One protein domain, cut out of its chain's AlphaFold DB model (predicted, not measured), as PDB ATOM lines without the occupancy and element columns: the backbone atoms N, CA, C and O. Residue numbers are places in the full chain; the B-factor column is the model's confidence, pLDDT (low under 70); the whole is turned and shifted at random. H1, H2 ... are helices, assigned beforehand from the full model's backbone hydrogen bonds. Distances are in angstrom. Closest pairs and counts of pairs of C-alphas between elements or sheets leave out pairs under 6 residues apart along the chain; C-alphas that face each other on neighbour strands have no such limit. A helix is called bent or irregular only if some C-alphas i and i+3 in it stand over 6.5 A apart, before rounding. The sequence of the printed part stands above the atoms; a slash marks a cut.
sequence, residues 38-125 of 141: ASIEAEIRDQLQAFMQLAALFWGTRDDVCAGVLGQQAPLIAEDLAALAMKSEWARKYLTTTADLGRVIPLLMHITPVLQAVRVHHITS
ATOM      1  N   ALA A  38      37.149  63.636  30.854       83.81
ATOM      2  CA  ALA A  38      37.266  62.881  32.102       83.81
ATOM      3  C   ALA A  38      36.301  61.682  32.160       83.81
ATOM      4  O   ALA A  38      36.680  60.599  32.589       83.81
ATOM      5  N   SER A  39      35.062  61.840  31.673       86.06
ATOM      6  CA  SER A  39      34.113  60.717  31.617       86.06
ATOM      7  C   SER A  39      34.507  59.642  30.603       86.06
ATOM      8  O   SER A  39      34.242  58.471  30.843       86.06
ATOM      9  N   ILE A  40      35.136  60.022  29.486       83.75
ATOM     10  CA  ILE A  40      35.605  59.072  28.466       83.75
ATOM     11  C   ILE A  40      36.822  58.300  28.984       83.75
ATOM     12  O   ILE A  40      36.921  57.097  28.777       83.75
ATOM     13  N   GLU A  41      37.730  58.980  29.676       85.81
ATOM     14  CA  GLU A  41      38.901  58.362  30.294       85.81
ATOM     15  C   GLU A  41      38.506  57.349  31.373       85.81
ATOM     16  O   GLU A  41      38.997  56.222  31.355       85.81
ATOM     17  N   ALA A  42      37.559  57.707  32.247       87.12
ATOM     18  CA  ALA A  42      37.016  56.787  33.244       87.12
ATOM     19  C   ALA A  42      36.355  55.559  32.593       87.12
ATOM     20  O   ALA A  42      36.629  54.433  32.993       87.12
ATOM     21  N   GLU A  43      35.551  55.761  31.544       86.06
ATOM     22  CA  GLU A  43      34.913  54.670  30.795       86.06
ATOM     23  C   GLU A  43      35.949  53.719  30.174       86.06
ATOM     24  O   GLU A  43      35.825  52.503  30.304       86.06
ATOM     25  N   ILE A  44      37.002  54.257  29.554       84.00
ATOM     26  CA  ILE A  44      38.093  53.466  28.969       84.00
ATOM     27  C   ILE A  44      38.856  52.692  30.049       84.00
ATOM     28  O   ILE A  44      39.139  51.508  29.867       84.00
ATOM     29  N   ARG A  45      39.179  53.338  31.174       88.31
ATOM     30  CA  ARG A  45      39.867  52.701  32.301       88.31
ATOM     31  C   ARG A  45      39.054  51.532  32.845       88.31
ATOM     32  O   ARG A  45      39.584  50.432  32.978       88.31
ATOM     33  N   ASP A  46      37.769  51.746  33.107       86.81
ATOM     34  CA  ASP A  46      36.898  50.721  33.678       86.81
ATOM     35  C   ASP A  46      36.745  49.529  32.708       86.81
ATOM     36  O   ASP A  46      36.780  48.368  33.123       86.81
ATOM     37  N   GLN A  47      36.673  49.790  31.396       85.19
ATOM     38  CA  GLN A  47      36.667  48.749  30.361       85.19
ATOM     39  C   GLN A  47      37.984  47.963  30.302       85.19
ATOM     40  O   GLN A  47      37.964  46.735  30.228       85.19
ATOM     41  N   LEU A  48      39.130  48.642  30.348       84.50
ATOM     42  CA  LEU A  48      40.445  47.997  30.336       84.50
ATOM     43  C   LEU A  48      40.674  47.155  31.593       84.50
ATOM     44  O   LEU A  48      41.178  46.034  31.502       84.50
ATOM     45  N   GLN A  49      40.251  47.656  32.752       88.06
ATOM     46  CA  GLN A  49      40.313  46.914  34.004       88.06
ATOM     47  C   GLN A  49      39.453  45.650  33.928       88.06
ATOM     48  O   GLN A  49      39.938  44.563  34.245       88.06
ATOM     49  N   ALA A  50      38.205  45.765  33.462       84.69
ATOM     50  CA  ALA A  50      37.323  44.614  33.284       84.69
ATOM     51  C   ALA A  50      37.918  43.586  32.305       84.69
ATOM     52  O   ALA A  50      37.867  42.383  32.564       84.69
ATOM     53  N   PHE A  51      38.539  44.044  31.214       85.06
ATOM     54  CA  PHE A  51      39.201  43.171  30.246       85.06
ATOM     55  C   PHE A  51      40.398  42.423  30.848       85.06
ATOM     56  O   PHE A  51      40.575  41.231  30.602       85.06
ATOM     57  N   MET A  52      41.212  43.090  31.665       85.00
ATOM     58  CA  MET A  52      42.353  42.442  32.315       85.00
ATOM     59  C   MET A  52      41.938  41.493  33.433       85.00
ATOM     60  O   MET A  52      42.531  40.425  33.567       85.00
ATOM     61  N   GLN A  53      40.889  41.816  34.190       87.19
ATOM     62  CA  GLN A  53      40.310  40.873  35.151       87.19
ATOM     63  C   GLN A  53      39.743  39.637  34.448       87.19
ATOM     64  O   GLN A  53      39.937  38.515  34.911       87.19
ATOM     65  N   LEU A  54      39.113  39.824  33.287       83.06
ATOM     66  CA  LEU A  54      38.693  38.726  32.427       83.06
ATOM     67  C   LEU A  54      39.890  37.873  31.975       83.06
ATOM     68  O   LEU A  54      39.863  36.648  32.106       83.06
ATOM     69  N   ALA A  55      40.950  38.506  31.479       81.62
ATOM     70  CA  ALA A  55      42.160  37.799  31.077       81.62
ATOM     71  C   ALA A  55      42.769  37.011  32.251       81.62
ATOM     72  O   ALA A  55      43.173  35.866  32.065       81.62
ATOM     73  N   ALA A  56      42.756  37.573  33.463       84.12
ATOM     74  CA  ALA A  56      43.213  36.905  34.679       84.12
ATOM     75  C   ALA A  56      42.358  35.682  35.036       84.12
ATOM     76  O   ALA A  56      42.914  34.621  35.303       84.12
ATOM     77  N   LEU A  57      41.027  35.781  34.971       83.94
ATOM     78  CA  LEU A  57      40.136  34.637  35.200       83.94
ATOM     79  C   LEU A  57      40.393  33.505  34.203       83.94
ATOM     80  O   LEU A  57      40.445  32.336  34.588       83.94
ATOM     81  N   PHE A  58      40.584  33.847  32.927       82.44
ATOM     82  CA  PHE A  58      40.910  32.860  31.904       82.44
ATOM     83  C   PHE A  58      42.282  32.229  32.161       82.44
ATOM     84  O   PHE A  58      42.420  31.008  32.108       82.44
ATOM     85  N   TRP A  59      43.283  33.037  32.514       82.88
ATOM     86  CA  TRP A  59      44.628  32.551  32.821       82.88
ATOM     87  C   TRP A  59      44.673  31.676  34.077       82.88
ATOM     88  O   TRP A  59      45.426  30.706  34.115       82.88
ATOM     89  N   GLY A  60      43.805  31.943  35.057       83.31
ATOM     90  CA  GLY A  60      43.680  31.151  36.283       83.31
ATOM     91  C   GLY A  60      43.278  29.702  36.024       83.31
ATOM     92  O   GLY A  60      43.583  28.817  36.811       83.31
ATOM     93  N   THR A  61      42.674  29.396  34.872       80.25
ATOM     94  CA  THR A  61      42.434  27.994  34.489       80.25
ATOM     95  C   THR A  61      43.729  27.201  34.270       80.25
ATOM     96  O   THR A  61      43.713  25.977  34.385       80.25
ATOM     97  N   ARG A  62      44.843  27.886  33.976       80.75
ATOM     98  CA  ARG A  62      46.163  27.300  33.717       80.75
ATOM     99  C   ARG A  62      47.161  27.559  34.847       80.75
ATOM    100  O   ARG A  62      47.919  26.652  35.174       80.75
ATOM    101  N   ASP A  63      47.183  28.771  35.401       82.38
ATOM    102  CA  ASP A  63      48.111  29.198  36.455       82.38
ATOM    103  C   ASP A  63      47.446  30.241  37.372       82.38
ATOM    104  O   ASP A  63      47.292  31.413  37.008       82.38
ATOM    105  N   ASP A  64      47.053  29.805  38.572       83.06
ATOM    106  CA  ASP A  64      46.376  30.649  39.562       83.06
ATOM    107  C   ASP A  64      47.298  31.737  40.149       83.06
ATOM    108  O   ASP A  64      46.818  32.811  40.520       83.06
ATOM    109  N   VAL A  65      48.618  31.509  40.208       82.94
ATOM    110  CA  VAL A  65      49.575  32.482  40.767       82.94
ATOM    111  C   VAL A  65      49.705  33.670  39.822       82.94
ATOM    112  O   VAL A  65      49.547  34.822  40.234       82.94
ATOM    113  N   CYS A  66      49.919  33.394  38.534       77.81
ATOM    114  CA  CYS A  66      49.988  34.437  37.512       77.81
ATOM    115  C   CYS A  66      48.655  35.186  37.371       77.81
ATOM    116  O   CYS A  66      48.653  36.403  37.185       77.81
ATOM    117  N   ALA A  67      47.521  34.490  37.508       83.38
ATOM    118  CA  ALA A  67      46.201  35.114  37.513       83.38
ATOM    119  C   ALA A  67      46.007  36.080  38.691       83.38
ATOM    120  O   ALA A  67      45.503  37.187  38.499       83.38
ATOM    121  N   GLY A  68      46.447  35.696  39.894       82.50
ATOM    122  CA  GLY A  68      46.398  36.555  41.078       82.50
ATOM    123  C   GLY A  68      47.203  37.844  40.900       82.50
ATOM    124  O   GLY A  68      46.687  38.934  41.147       82.50
ATOM    125  N   VAL A  69      48.439  37.734  40.400       87.31
ATOM    126  CA  VAL A  69      49.300  38.899  40.122       87.31
ATOM    127  C   VAL A  69      48.685  39.793  39.043       87.31
ATOM    128  O   VAL A  69      48.626  41.011  39.213       87.31
ATOM    129  N   LEU A  70      48.169  39.206  37.958       83.50
ATOM    130  CA  LEU A  70      47.531  39.961  36.879       83.50
ATOM    131  C   LEU A  70      46.281  40.710  37.369       83.50
ATOM    132  O   LEU A  70      46.089  41.872  37.022       83.50
ATOM    133  N   GLY A  71      45.466  40.082  38.220       87.50
ATOM    134  CA  GLY A  71      44.291  40.714  38.821       87.50
ATOM    135  C   GLY A  71      44.632  41.894  39.738       87.50
ATOM    136  O   GLY A  71      43.921  42.898  39.726       87.50
ATOM    137  N   GLN A  72      45.735  41.807  40.490       90.19
ATOM    138  CA  GLN A  72      46.216  42.897  41.350       90.19
ATOM    139  C   GLN A  72      46.798  44.070  40.552       90.19
ATOM    140  O   GLN A  72      46.633  45.220  40.951       90.19
ATOM    141  N   GLN A  73      47.462  43.793  39.425       90.19
ATOM    142  CA  GLN A  73      48.078  44.815  38.570       90.19
ATOM    143  C   GLN A  73      47.099  45.438  37.564       90.19
ATOM    144  O   GLN A  73      47.327  46.551  37.092       90.19
ATOM    145  N   ALA A  74      45.983  44.766  37.269       85.75
ATOM    146  CA  ALA A  74      44.946  45.238  36.355       85.75
ATOM    147  C   ALA A  74      44.503  46.707  36.558       85.75
ATOM    148  O   ALA A  74      44.441  47.416  35.556       85.75
ATOM    149  N   PRO A  75      44.205  47.215  37.774       87.81
ATOM    150  CA  PRO A  75      43.783  48.610  37.936       87.81
ATOM    151  C   PRO A  75      44.882  49.615  37.562       87.81
ATOM    152  O   PRO A  75      44.593  50.589  36.873       87.81
ATOM    153  N   LEU A  76      46.137  49.353  37.947       87.31
ATOM    154  CA  LEU A  76      47.274  50.232  37.648       87.31
ATOM    155  C   LEU A  76      47.565  50.264  36.144       87.31
ATOM    156  O   LEU A  76      47.674  51.328  35.542       87.31
ATOM    157  N   ILE A  77      47.595  49.088  35.513       80.94
ATOM    158  CA  ILE A  77      47.800  48.979  34.066       80.94
ATOM    159  C   ILE A  77      46.645  49.655  33.309       80.94
ATOM    160  O   ILE A  77      46.864  50.267  32.266       80.94
ATOM    161  N   ALA A  78      45.410  49.567  33.816       85.75
ATOM    162  CA  ALA A  78      44.243  50.149  33.162       85.75
ATOM    163  C   ALA A  78      44.280  51.675  33.206       85.75
ATOM    164  O   ALA A  78      43.897  52.318  32.231       85.75
ATOM    165  N   GLU A  79      44.756  52.246  34.311       87.88
ATOM    166  CA  GLU A  79      44.952  53.684  34.471       87.88
ATOM    167  C   GLU A  79      46.009  54.216  33.493       87.88
ATOM    168  O   GLU A  79      45.722  55.132  32.718       87.88
ATOM    169  N   ASP A  80      47.176  53.571  33.423       86.19
ATOM    170  CA  ASP A  80      48.245  53.960  32.496       86.19
ATOM    171  C   ASP A  80      47.821  53.820  31.025       86.19
ATOM    172  O   ASP A  80      48.069  54.707  30.197       86.19
ATOM    173  N   LEU A  81      47.140  52.721  30.685       80.75
ATOM    174  CA  LEU A  81      46.626  52.489  29.336       80.75
ATOM    175  C   LEU A  81      45.510  53.471  28.965       80.75
ATOM    176  O   LEU A  81      45.456  53.903  27.812       80.75
ATOM    177  N   ALA A  82      44.647  53.863  29.905       84.88
ATOM    178  CA  ALA A  82      43.621  54.876  29.668       84.88
ATOM    179  C   ALA A  82      44.248  56.255  29.415       84.88
ATOM    180  O   ALA A  82      43.896  56.921  28.435       84.88
ATOM    181  N   ALA A  83      45.247  56.642  30.212       84.56
ATOM    182  CA  ALA A  83      45.989  57.884  30.014       84.56
ATOM    183  C   ALA A  83      46.722  57.910  28.657       84.56
ATOM    184  O   ALA A  83      46.738  58.932  27.961       84.56
ATOM    185  N   LEU A  84      47.304  56.781  28.233       79.19
ATOM    186  CA  LEU A  84      47.905  56.615  26.904       79.19
ATOM    187  C   LEU A  84      46.861  56.671  25.781       79.19
ATOM    188  O   LEU A  84      47.084  57.331  24.763       79.19
ATOM    189  N   ALA A  85      45.707  56.031  25.967       78.56
ATOM    190  CA  ALA A  85      44.618  56.043  24.996       78.56
ATOM    191  C   ALA A  85      44.064  57.455  24.774       78.56
ATOM    192  O   ALA A  85      43.758  57.818  23.641       78.56
ATOM    193  N   MET A  86      44.002  58.285  25.817       83.75
ATOM    194  CA  MET A  86      43.570  59.681  25.702       83.75
ATOM    195  C   MET A  86      44.534  60.550  24.881       83.75
ATOM    196  O   MET A  86      44.093  61.521  24.263       83.75
ATOM    197  N   LYS A  87      45.822  60.181  24.810       85.69
ATOM    198  CA  LYS A  87      46.842  60.863  23.991       85.69
ATOM    199  C   LYS A  87      46.790  60.479  22.507       85.69
ATOM    200  O   LYS A  87      47.354  61.195  21.685       85.69
ATOM    201  N   SER A  88      46.116  59.383  22.144       76.75
ATOM    202  CA  SER A  88      46.008  58.896  20.763       76.75
ATOM    203  C   SER A  88      44.558  58.904  20.283       76.75
ATOM    204  O   SER A  88      43.722  58.139  20.761       76.75
ATOM    205  N   GLU A  89      44.236  59.734  19.283       78.88
ATOM    206  CA  GLU A  89      42.867  59.801  18.742       78.88
ATOM    207  C   GLU A  89      42.389  58.466  18.164       78.88
ATOM    208  O   GLU A  89      41.211  58.124  18.293       78.88
ATOM    209  N   TRP A  90      43.302  57.697  17.564       78.38
ATOM    210  CA  TRP A  90      43.004  56.369  17.041       78.38
ATOM    211  C   TRP A  90      42.633  55.397  18.165       78.38
ATOM    212  O   TRP A  90      41.592  54.747  18.083       78.38
ATOM    213  N   ALA A  91      43.421  55.356  19.246       69.44
ATOM    214  CA  ALA A  91      43.166  54.474  20.385       69.44
ATOM    215  C   ALA A  91      41.871  54.860  21.117       69.44
ATOM    216  O   ALA A  91      41.025  54.004  21.371       69.44
ATOM    217  N   ARG A  92      41.661  56.161  21.366       76.38
ATOM    218  CA  ARG A  92      40.423  56.689  21.960       76.38
ATOM    219  C   ARG A  92      39.198  56.302  21.139       76.38
ATOM    220  O   ARG A  92      38.204  55.848  21.700       76.38
ATOM    221  N   LYS A  93      39.251  56.456  19.810       76.12
ATOM    222  CA  LYS A  93      38.141  56.091  18.918       76.12
ATOM    223  C   LYS A  93      37.921  54.581  18.903       76.12
ATOM    224  O   LYS A  93      36.784  54.140  18.995       76.12
ATOM    225  N   TYR A  94      38.982  53.784  18.836       74.94
ATOM    226  CA  TYR A  94      38.864  52.330  18.831       74.94
ATOM    227  C   TYR A  94      38.247  51.797  20.129       74.94
ATOM    228  O   TYR A  94      37.312  51.003  20.066       74.94
ATOM    229  N   LEU A  95      38.685  52.285  21.290       73.25
ATOM    230  CA  LEU A  95      38.164  51.841  22.585       73.25
ATOM    231  C   LEU A  95      36.721  52.310  22.800       73.25
ATOM    232  O   LEU A  95      35.853  51.502  23.092       73.25
ATOM    233  N   THR A  96      36.403  53.570  22.506       74.50
ATOM    234  CA  THR A  96      35.020  54.071  22.652       74.50
ATOM    235  C   THR A  96      34.017  53.475  21.655       74.50
ATOM    236  O   THR A  96      32.822  53.475  21.936       74.50
ATOM    237  N   THR A  97      34.469  52.987  20.492       70.62
ATOM    238  CA  THR A  97      33.576  52.455  19.439       70.62
ATOM    239  C   THR A  97      33.482  50.928  19.452       70.62
ATOM    240  O   THR A  97      32.429  50.381  19.137       70.62
ATOM    241  N   THR A  98      34.573  50.235  19.785       60.41
ATOM    242  CA  THR A  98      34.692  48.770  19.640       60.41
ATOM    243  C   THR A  98      34.542  48.042  20.973       60.41
ATOM    244  O   THR A  98      34.082  46.903  21.003       60.41
ATOM    245  N   ALA A  99      34.900  48.687  22.083       59.69
ATOM    246  CA  ALA A  99      34.879  48.075  23.400       59.69
ATOM    247  C   ALA A  99      33.517  48.283  24.083       59.69
ATOM    248  O   ALA A  99      33.431  48.887  25.144       59.69
ATOM    249  N   ASP A 100      32.423  47.761  23.517       62.75
ATOM    250  CA  ASP A 100      31.154  47.654  24.262       62.75
ATOM    251  C   ASP A 100      31.237  46.473  25.255       62.75
ATOM    252  O   ASP A 100      30.483  45.498  25.191       62.75
ATOM    253  N   LEU A 101      32.226  46.525  26.160       56.59
ATOM    254  CA  LEU A 101      32.494  45.483  27.159       56.59
ATOM    255  C   LEU A 101      31.309  45.271  28.109       56.59
ATOM    256  O   LEU A 101      31.178  44.189  28.677       56.59
ATOM    257  N   GLY A 102      30.399  46.245  28.210       58.88
ATOM    258  CA  GLY A 102      29.133  46.097  28.925       58.88
ATOM    259  C   GLY A 102      28.282  44.925  28.422       58.88
ATOM    260  O   GLY A 102      27.522  44.355  29.200       58.88
ATOM    261  N   ARG A 103      28.444  44.500  27.159       58.06
ATOM    262  CA  ARG A 103      27.792  43.295  26.606       58.06
ATOM    263  C   ARG A 103      28.592  42.011  26.816       58.06
ATOM    264  O   ARG A 103      28.018  40.927  26.800       58.06
ATOM    265  N   VAL A 104      29.903  42.123  27.016       54.38
ATOM    266  CA  VAL A 104      30.794  40.976  27.243       54.38
ATOM    267  C   VAL A 104      30.679  40.478  28.683       54.38
ATOM    268  O   VAL A 104      30.678  39.275  28.908       54.38
ATOM    269  N   ILE A 105      30.495  41.378  29.654       59.31
ATOM    270  CA  ILE A 105      30.309  41.035  31.075       59.31
ATOM    271  C   ILE A 105      29.152  40.039  31.319       59.31
ATOM    272  O   ILE A 105      29.396  39.018  31.966       59.31
ATOM    273  N   PRO A 106      27.917  40.248  30.815       62.91
ATOM    274  CA  PRO A 106      26.834  39.285  31.020       62.91
ATOM    275  C   PRO A 106      27.100  37.951  30.313       62.91
ATOM    276  O   PRO A 106      26.870  36.898  30.902       62.91
ATOM    277  N   LEU A 107      27.662  37.971  29.097       54.78
ATOM    278  CA  LEU A 107      28.111  36.753  28.409       54.78
ATOM    279  C   LEU A 107      29.103  35.967  29.282       54.78
ATOM    280  O   LEU A 107      29.057  34.740  29.354       54.78
ATOM    281  N   LEU A 108      29.962  36.687  30.000       57.09
ATOM    282  CA  LEU A 108      30.938  36.095  30.892       57.09
ATOM    283  C   LEU A 108      30.320  35.427  32.110       57.09
ATOM    284  O   LEU A 108      30.697  34.303  32.442       57.09
ATOM    285  N   MET A 109      29.359  36.085  32.759       69.06
ATOM    286  CA  MET A 109      28.648  35.497  33.896       69.06
ATOM    287  C   MET A 109      27.989  34.168  33.513       69.06
ATOM    288  O   MET A 109      27.976  33.237  34.314       69.06
ATOM    289  N   HIS A 110      27.535  34.038  32.264       69.62
ATOM    290  CA  HIS A 110      27.004  32.783  31.736       69.62
ATOM    291  C   HIS A 110      28.084  31.745  31.379       69.62
ATOM    292  O   HIS A 110      27.847  30.549  31.535       69.62
ATOM    293  N   ILE A 111      29.276  32.166  30.939       66.88
ATOM    294  CA  ILE A 111      30.389  31.266  30.571       66.88
ATOM    295  C   ILE A 111      31.161  30.745  31.793       66.88
ATOM    296  O   ILE A 111      31.685  29.631  31.767       66.88
ATOM    297  N   THR A 112      31.220  31.520  32.875       72.06
ATOM    298  CA  THR A 112      31.981  31.184  34.091       72.06
ATOM    299  C   THR A 112      31.668  29.781  34.650       72.06
ATOM    300  O   THR A 112      32.617  29.024  34.869       72.06
ATOM    301  N   PRO A 113      30.395  29.358  34.832       74.50
ATOM    302  CA  PRO A 113      30.096  28.010  35.326       74.50
ATOM    303  C   PRO A 113      30.525  26.901  34.354       74.50
ATOM    304  O   PRO A 113      30.922  25.824  34.792       74.50
ATOM    305  N   VAL A 114      30.514  27.158  33.041       68.75
ATOM    306  CA  VAL A 114      30.992  26.199  32.030       68.75
ATOM    307  C   VAL A 114      32.501  26.008  32.152       68.75
ATOM    308  O   VAL A 114      32.979  24.876  32.170       68.75
ATOM    309  N   LEU A 115      33.258  27.097  32.306       67.38
ATOM    310  CA  LEU A 115      34.706  27.031  32.524       67.38
ATOM    311  C   LEU A 115      35.056  26.290  33.820       67.38
ATOM    312  O   LEU A 115      35.986  25.488  33.828       67.38
ATOM    313  N   GLN A 116      34.297  26.507  34.899       72.75
ATOM    314  CA  GLN A 116      34.470  25.761  36.149       72.75
ATOM    315  C   GLN A 116      34.176  24.269  35.971       72.75
ATOM    316  O   GLN A 116      34.969  23.442  36.417       72.75
ATOM    317  N   ALA A 117      33.094  23.912  35.273       71.81
ATOM    318  CA  ALA A 117      32.760  22.519  34.982       71.81
ATOM    319  C   ALA A 117      33.856  21.824  34.153       71.81
ATOM    320  O   ALA A 117      34.263  20.712  34.480       71.81
ATOM    321  N   VAL A 118      34.396  22.500  33.133       69.62
ATOM    322  CA  VAL A 118      35.525  22.005  32.326       69.62
ATOM    323  C   VAL A 118      36.784  21.847  33.181       69.62
ATOM    324  O   VAL A 118      37.467  20.829  33.075       69.62
ATOM    325  N   ARG A 119      37.080  22.816  34.059       68.44
ATOM    326  CA  ARG A 119      38.234  22.772  34.971       68.44
ATOM    327  C   ARG A 119      38.141  21.577  35.918       68.44
ATOM    328  O   ARG A 119      39.095  20.812  36.009       68.44
ATOM    329  N   VAL A 120      36.996  21.376  36.569       72.38
ATOM    330  CA  VAL A 120      36.759  20.203  37.425       72.38
ATOM    331  C   VAL A 120      36.850  18.921  36.598       72.38
ATOM    332  O   VAL A 120      37.525  17.981  36.998       72.38
ATOM    333  N   HIS A 121      36.272  18.865  35.402       72.75
ATOM    334  CA  HIS A 121      36.340  17.643  34.610       72.75
ATOM    335  C   HIS A 121      37.766  17.292  34.158       72.75
ATOM    336  O   HIS A 121      38.135  16.129  34.241       72.75
ATOM    337  N   HIS A 122      38.591  18.255  33.731       65.19
ATOM    338  CA  HIS A 122      39.927  17.989  33.174       65.19
ATOM    339  C   HIS A 122      41.083  18.008  34.179       65.19
ATOM    340  O   HIS A 122      42.106  17.374  33.927       65.19
ATOM    341  N   ILE A 123      40.966  18.742  35.287       62.31
ATOM    342  CA  ILE A 123      42.019  18.780  36.309       62.31
ATOM    343  C   ILE A 123      41.863  17.590  37.256       62.31
ATOM    344  O   ILE A 123      42.835  16.882  37.490       62.31
ATOM    345  N   THR A 124      40.650  17.296  37.733       57.28
ATOM    346  CA  THR A 124      40.428  16.183  38.678       57.28
ATOM    347  C   THR A 124      40.655  14.814  38.026       57.28
ATOM    348  O   THR A 124      41.287  13.950  38.627       57.28
ATOM    349  N   SER A 125      40.298  14.646  36.747       52.47
ATOM    350  CA  SER A 125      40.567  13.400  36.004       52.47
ATOM    351  C   SER A 125      42.051  13.150  35.705       52.47
ATOM    352  O   SER A 125      42.439  12.007  35.460       52.47
TER     353      SER A 125
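Overview. This is residues 38 to 125 of the 141 residues of an uncharacterized protein of Streptomyces kasugaensis (UniProt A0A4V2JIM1). H1 and H2a form a helical hairpin, H2b crosses H1, short H3 turns across that end, and H4 runs back along H1's other side, H4b reaching past the hairpin. The 88 printed residues hold four named helices, H1 to H4 in order; the class is all helix. The whole is loose, radius of gyration of the C-alphas 15.1 A, spanning 49 by 25 by 18 A.

Along the chain. Find C-alpha 38 at (37.266, 62.881, 32.102); H1 runs 32.6 A to residue 60. H2, 64 to 87, and H4, 101 to 125, each one helix by hydrogen bonds, are bent: C-alphas 72 and 75 are 7.1 A apart, 110 and 113 6.7 A. Arms are H2a, 64 to 72, H2b, 75 to 87, H4a, 101 to 110, and H4b, 113 to 125, ending at (40.567, 13.400, 36.004). H3 is 89 to 98.

Arrangement. Start at the hub, H1: its residues 52 to 60 alone touch H2a, opposite ways at a shallow 8 degrees, closest C-alphas Ala 56 and Ala 67, 4.5 A. H1 only just touches H4a, 3 pairs within 8 A, closest C-alphas Gln 47 and Leu 101, 6.2 A. O i to N i+4 pairs are within hydrogen-bond range throughout H1, H2a and H3, but 8 of 9 in H2b and H4b, 4 of 6 in H4a.

Size, cuts and confidence. The printed part has no cut; 23 residues, among them 98 to 111, have pLDDT under 70.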